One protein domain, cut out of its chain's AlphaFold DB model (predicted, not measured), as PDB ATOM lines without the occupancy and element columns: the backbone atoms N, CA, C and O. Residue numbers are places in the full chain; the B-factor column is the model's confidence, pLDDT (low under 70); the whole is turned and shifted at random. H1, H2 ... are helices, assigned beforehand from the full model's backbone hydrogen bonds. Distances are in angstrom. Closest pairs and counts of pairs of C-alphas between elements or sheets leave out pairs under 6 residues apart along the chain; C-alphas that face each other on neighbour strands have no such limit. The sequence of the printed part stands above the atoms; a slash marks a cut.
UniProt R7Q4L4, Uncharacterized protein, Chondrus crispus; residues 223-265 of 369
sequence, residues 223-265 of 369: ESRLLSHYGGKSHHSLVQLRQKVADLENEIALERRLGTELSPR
ATOM      1  N   GLU A 223      53.529 -21.110  25.517       86.88
ATOM      2  CA  GLU A 223      52.795 -20.006  24.879       86.88
ATOM      3  C   GLU A 223      51.341 -20.368  24.555       86.88
ATOM      4  O   GLU A 223      50.448 -19.539  24.685       86.88
ATOM      5  N   SER A 224      51.061 -21.637  24.245       89.75
ATOM      6  CA  SER A 224      49.696 -22.139  24.049       89.75
ATOM      7  C   SER A 224      48.775 -21.901  25.260       89.75
ATOM      8  O   SER A 224      47.623 -21.491  25.097       89.75
ATOM      9  N   ARG A 225      49.270 -22.086  26.491       88.75
ATOM     10  CA  ARG A 225      48.493 -21.825  27.713       88.75
ATOM     11  C   ARG A 225      48.352 -20.330  27.983       88.75
ATOM     12  O   ARG A 225      47.290 -19.905  28.435       88.75
ATOM     13  N   LEU A 226      49.377 -19.540  27.663       89.19
ATOM     14  CA  LEU A 226      49.299 -18.079  27.713       89.19
ATOM     15  C   LEU A 226      48.215 -17.569  26.761       89.19
ATOM     16  O   LEU A 226      47.330 -16.832  27.183       89.19
ATOM     17  N   LEU A 227      48.202 -18.038  25.516       91.50
ATOM     18  CA  LEU A 227      47.184 -17.688  24.526       91.50
ATOM     19  C   LEU A 227      45.778 -18.086  24.985       91.50
ATOM     20  O   LEU A 227      44.847 -17.300  24.849       91.50
ATOM     21  N   SER A 228      45.621 -19.261  25.600       90.56
ATOM     22  CA  SER A 228      44.336 -19.665  26.183       90.56
ATOM     23  C   SER A 228      43.923 -18.803  27.380       90.56
ATOM     24  O   SER A 228      42.727 -18.615  27.598       90.56
ATOM     25  N   HIS A 229      44.876 -18.289  28.162       93.38
ATOM     26  CA  HIS A 229      44.595 -17.373  29.263       93.38
ATOM     27  C   HIS A 229      44.163 -15.996  28.744       93.38
ATOM     28  O   HIS A 229      43.131 -15.481  29.170       93.38
ATOM     29  N   TYR A 230      44.917 -15.422  27.802       91.31
ATOM     30  CA  TYR A 230      44.637 -14.107  27.214       91.31
ATOM     31  C   TYR A 230      43.386 -14.115  26.325       91.31
ATOM     32  O   TYR A 230      42.617 -13.159  26.337       91.31
ATOM     33  N   GLY A 231      43.128 -15.221  25.625       91.62
ATOM     34  CA  GLY A 231      41.893 -15.464  24.872       91.62
ATOM     35  C   GLY A 231      40.724 -15.962  25.730       91.62
ATOM     36  O   GLY A 231      39.647 -16.252  25.209       91.62
ATOM     37  N   GLY A 232      40.915 -16.097  27.045       92.69
ATOM     38  CA  GLY A 232      39.883 -16.536  27.974       92.69
ATOM     39  C   GLY A 232      38.829 -15.455  28.226       92.69
ATOM     40  O   GLY A 232      39.132 -14.263  28.308       92.69
ATOM     41  N   LYS A 233      37.577 -15.879  28.441       92.69
ATOM     42  CA  LYS A 233      36.444 -14.972  28.703       92.69
ATOM     43  C   LYS A 233      36.677 -14.056  29.905       92.69
ATOM     44  O   LYS A 233      36.321 -12.888  29.839       92.69
ATOM     45  N   SER A 234      37.286 -14.571  30.974       89.69
ATOM     46  CA  SER A 234      37.560 -13.802  32.195       89.69
ATOM     47  C   SER A 234      38.623 -12.723  31.997       89.69
ATOM     48  O   SER A 234      38.515 -11.642  32.572       89.69
ATOM     49  N   HIS A 235      39.644 -12.997  31.179       95.12
ATOM     50  CA  HIS A 235      40.659 -12.009  30.842       95.12
ATOM     51  C   HIS A 235      40.044 -10.906  29.979       95.12
ATOM     52  O   HIS A 235      40.128  -9.731  30.326       95.12
ATOM     53  N   HIS A 236      39.344 -11.292  28.910       94.38
ATOM     54  CA  HIS A 236      38.716 -10.345  27.999       94.38
ATOM     55  C   HIS A 236      37.664  -9.462  28.688       94.38
ATOM     56  O   HIS A 236      37.678  -8.246  28.511       94.38
ATOM     57  N   SER A 237      36.801 -10.035  29.535       92.88
ATOM     58  CA  SER A 237      35.773  -9.266  30.248       92.88
ATOM     59  C   SER A 237      36.370  -8.219  31.189       92.88
ATOM     60  O   SER A 237      35.845  -7.116  31.289       92.88
ATOM     61  N   LEU A 238      37.471  -8.540  31.875       94.06
ATOM     62  CA  LEU A 238      38.117  -7.601  32.797       94.06
ATOM     63  C   LEU A 238      38.890  -6.507  32.062       94.06
ATOM     64  O   LEU A 238      38.906  -5.371  32.527       94.06
ATOM     65  N   VAL A 239      39.472  -6.815  30.902       95.06
ATOM     66  CA  VAL A 239      40.082  -5.798  30.033       95.06
ATOM     67  C   VAL A 239      39.025  -4.805  29.548       95.06
ATOM     68  O   VAL A 239      39.220  -3.603  29.709       95.06
ATOM     69  N   GLN A 240      37.877  -5.285  29.059       94.25
ATOM     70  CA  GLN A 240      36.771  -4.412  28.644       94.25
ATOM     71  C   GLN A 240      36.239  -3.549  29.793       94.25
ATOM     72  O   GLN A 240      35.943  -2.375  29.602       94.25
ATOM     73  N   LEU A 241      36.106  -4.117  30.997       93.94
ATOM     74  CA  LEU A 241      35.649  -3.359  32.163       93.94
ATOM     75  C   LEU A 241      36.635  -2.251  32.543       93.94
ATOM     76  O   LEU A 241      36.200  -1.152  32.859       93.94
ATOM     77  N   ARG A 242      37.947  -2.503  32.475       93.69
ATOM     78  CA  ARG A 242      38.960  -1.472  32.752       93.69
ATOM     79  C   ARG A 242      38.952  -0.347  31.726       93.69
ATOM     80  O   ARG A 242      39.099   0.799  32.123       93.69
ATOM     81  N   GLN A 243      38.753  -0.669  30.449       93.62
ATOM     82  CA  GLN A 243      38.593   0.341  29.398       93.62
ATOM     83  C   GLN A 243      37.384   1.232  29.688       93.62
ATOM     84  O   GLN A 243      37.541   2.436  29.803       93.62
ATOM     85  N   LYS A 244      36.220   0.635  29.971       95.25
ATOM     86  CA  LYS A 244      35.008   1.394  30.316       95.25
ATOM     87  C   LYS A 244      35.161   2.254  31.568       95.25
ATOM     88  O   LYS A 244      34.584   3.327  31.636       95.25
ATOM     89  N   VAL A 245      35.897   1.782  32.575       94.31
ATOM     90  CA  VAL A 245      36.182   2.591  33.771       94.31
ATOM     91  C   VAL A 245      37.068   3.779  33.415       94.31
ATOM     92  O   VAL A 245      36.756   4.879  33.844       94.31
ATOM     93  N   ALA A 246      38.109   3.585  32.602       94.38
ATOM     94  CA  ALA A 246      38.952   4.685  32.143       94.38
ATOM     95  C   ALA A 246      38.161   5.699  31.299       94.38
ATOM     96  O   ALA A 246      38.319   6.901  31.489       94.38
ATOM     97  N   ASP A 247      37.268   5.229  30.423       93.56
ATOM     98  CA  ASP A 247      36.394   6.093  29.623       93.56
ATOM     99  C   ASP A 247      35.468   6.924  30.524       93.56
ATOM    100  O   ASP A 247      35.415   8.142  30.392       93.56
ATOM    101  N   LEU A 248      34.822   6.299  31.514       93.12
ATOM    102  CA  LEU A 248      33.977   7.004  32.484       93.12
ATOM    103  C   LEU A 248      34.775   7.961  33.378       93.12
ATOM    104  O   LEU A 248      34.291   9.034  33.716       93.12
ATOM    105  N   GLU A 249      35.989   7.598  33.786       91.88
ATOM    106  CA  GLU A 249      36.871   8.491  34.542       91.88
ATOM    107  C   GLU A 249      37.270   9.712  33.706       91.88
ATOM    108  O   GLU A 249      37.296  10.823  34.235       91.88
ATOM    109  N   ASN A 250      37.511   9.526  32.405       91.38
ATOM    110  CA  ASN A 250      37.783  10.609  31.465       91.38
ATOM    111  C   ASN A 250      36.547  11.484  31.237       91.38
ATOM    112  O   ASN A 250      36.669  12.705  31.273       91.38
ATOM    113  N   GLU A 251      35.364  10.891  31.065       89.31
ATOM    114  CA  GLU A 251      34.095  11.620  30.958       89.31
ATOM    115  C   GLU A 251      33.813  12.426  32.228       89.31
ATOM    116  O   GLU A 251      33.515  13.609  32.139       89.31
ATOM    117  N   ILE A 252      34.001  11.843  33.415       88.06
ATOM    118  CA  ILE A 252      33.865  12.557  34.693       88.06
ATOM    119  C   ILE A 252      34.918  13.660  34.815       88.06
ATOM    120  O   ILE A 252      34.628  14.727  35.350       88.06
ATOM    121  N   ALA A 253      36.154  13.431  34.372       88.19
ATOM    122  CA  ALA A 253      37.191  14.459  34.393       88.19
ATOM    123  C   ALA A 253      36.858  15.611  33.437       88.19
ATOM    124  O   ALA A 253      37.092  16.769  33.780       88.19
ATOM    125  N   LEU A 254      36.284  15.308  32.274       85.31
ATOM    126  CA  LEU A 254      35.848  16.279  31.278       85.31
ATOM    127  C   LEU A 254      34.605  17.041  31.756       85.31
ATOM    128  O   LEU A 254      34.610  18.266  31.731       85.31
ATOM    129  N   GLU A 255      33.607  16.357  32.317       82.25
ATOM    130  CA  GLU A 255      32.442  16.972  32.965       82.25
ATOM    131  C   GLU A 255      32.857  17.805  34.179       82.25
ATOM    132  O   GLU A 255      32.289  18.857  34.430       82.25
ATOM    133  N   ARG A 256      33.882  17.406  34.937       80.06
ATOM    134  CA  ARG A 256      34.415  18.248  36.014       80.06
ATOM    135  C   ARG A 256      35.142  19.475  35.505       80.06
ATOM    136  O   ARG A 256      35.157  20.448  36.236       80.06
ATOM    137  N   ARG A 257      35.758  19.435  34.322       76.75
ATOM    138  CA  ARG A 257      36.400  20.609  33.712       76.75
ATOM    139  C   ARG A 257      35.341  21.555  33.143       76.75
ATOM    140  O   ARG A 257      35.285  22.703  33.562       76.75
ATOM    141  N   LEU A 258      34.435  21.039  32.314       72.50
ATOM    142  CA  LEU A 258      33.380  21.812  31.644       72.50
ATOM    143  C   LEU A 258      32.213  22.189  32.571       72.50
ATOM    144  O   LEU A 258      31.612  23.248  32.449       72.50
ATOM    145  N   GLY A 259      31.882  21.343  33.542       58.66
ATOM    146  CA  GLY A 259      30.823  21.574  34.525       58.66
ATOM    147  C   GLY A 259      31.198  22.592  35.601       58.66
ATOM    148  O   GLY A 259      30.308  23.093  36.285       58.66
ATOM    149  N   THR A 260      32.477  22.955  35.745       56.22
ATOM    150  CA  THR A 260      32.849  24.176  36.484       56.22
ATOM    151  C   THR A 260      32.364  25.428  35.764       56.22
ATOM    152  O   THR A 260      31.967  26.378  36.430       56.22
ATOM    153  N   GLU A 261      32.338  25.403  34.432       52.22
ATOM    154  CA  GLU A 261      31.941  26.543  33.600       52.22
ATOM    155  C   GLU A 261      30.427  26.558  33.331       52.22
ATOM    156  O   GLU A 261      29.819  27.623  33.291       52.22
ATOM    157  N   LEU A 262      29.778  25.387  33.263       50.50
ATOM    158  CA  LEU A 262      28.361  25.266  32.885       50.50
ATOM    159  C   LEU A 262      27.402  24.867  34.022       50.50
ATOM    160  O   LEU A 262      26.190  24.827  33.809       50.50
ATOM    161  N   SER A 263      27.871  24.560  35.241       49.16
ATOM    162  CA  SER A 263      26.947  24.238  36.341       49.16
ATOM    163  C   SER A 263      26.302  25.511  36.913       49.16
ATOM    164  O   SER A 263      27.004  26.331  37.516       49.16
ATOM    165  N   PRO A 264      24.957  25.642  36.905       53.47
ATOM    166  CA  PRO A 264      24.259  26.783  37.515       53.47
ATOM    167  C   PRO A 264      24.562  26.953  39.014       53.47
ATOM    168  O   PRO A 264      24.400  28.032  39.582       53.47
ATOM    169  N   ARG A 265      25.038  25.885  39.675       54.12
ATOM    170  CA  ARG A 265      25.450  25.903  41.087       54.12
ATOM    171  C   ARG A 265      26.838  26.502  41.317       54.12
ATOM    172  O   ARG A 265      27.095  26.959  42.430       54.12
TER     173      ARG A 265
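AT A GLANCE: This is residues 223 to 265 of the 369 residues of an uncharacterized protein of Chondrus crispus (UniProt R7Q4L4). One long helix, H2, makes most of a thin rod, and a short helix, H1, is joined to its beginning at an angle, like a short arm at a wide corner. Neither helix folds back over the other, and H2 has a kink near its far end. The printed part has 43 residues with two named helices, H1 then H2, and no named strand; the class is all helix. The whole is extended, with a radius of gyration of the C-alphas of 17.6 A and spans of 56 by 14 by 7 A.

HOW THE PARTS SIT: H1, residues 223 to 230, and H2, residues 233 to 262, are close but not clearly touching, with 2 pairs of C-alphas within 8 A. The closest C-alphas are those of His 229 and His 235, 6.8 A apart. The two helices run the same way at a steep tilt of 44 degrees, and their centres are 28.4 A apart. Every O i to N i+4 pair is within hydrogen-bond range in H1, and 24 of 26 are in H2. H2 has a kink of 27 degrees near residue 256.

IN THESE COORDINATES: H1 begins at C-alpha 223, (52.795, -20.006, 24.879), and its 8 residues end at Tyr 230. H2 begins at C-alpha 233, (36.444, -14.972, 28.703), and its 30 residues end at C-alpha 262, (28.361, 25.266, 32.885), 41.3 A from first to last C-alpha. Residues 263 to 265 follow H2.

THE WHOLE: The two C-alphas farthest apart are those of Ser 224 and Pro 264, 56.8 A. The link from H1 to H2, residues 231 and 232, is tight, and the printed part has no cut. The mean pLDDT of the printed part is 84.3; residues 259 to 265 are under 70, and of these 259 to 262 belong to H2.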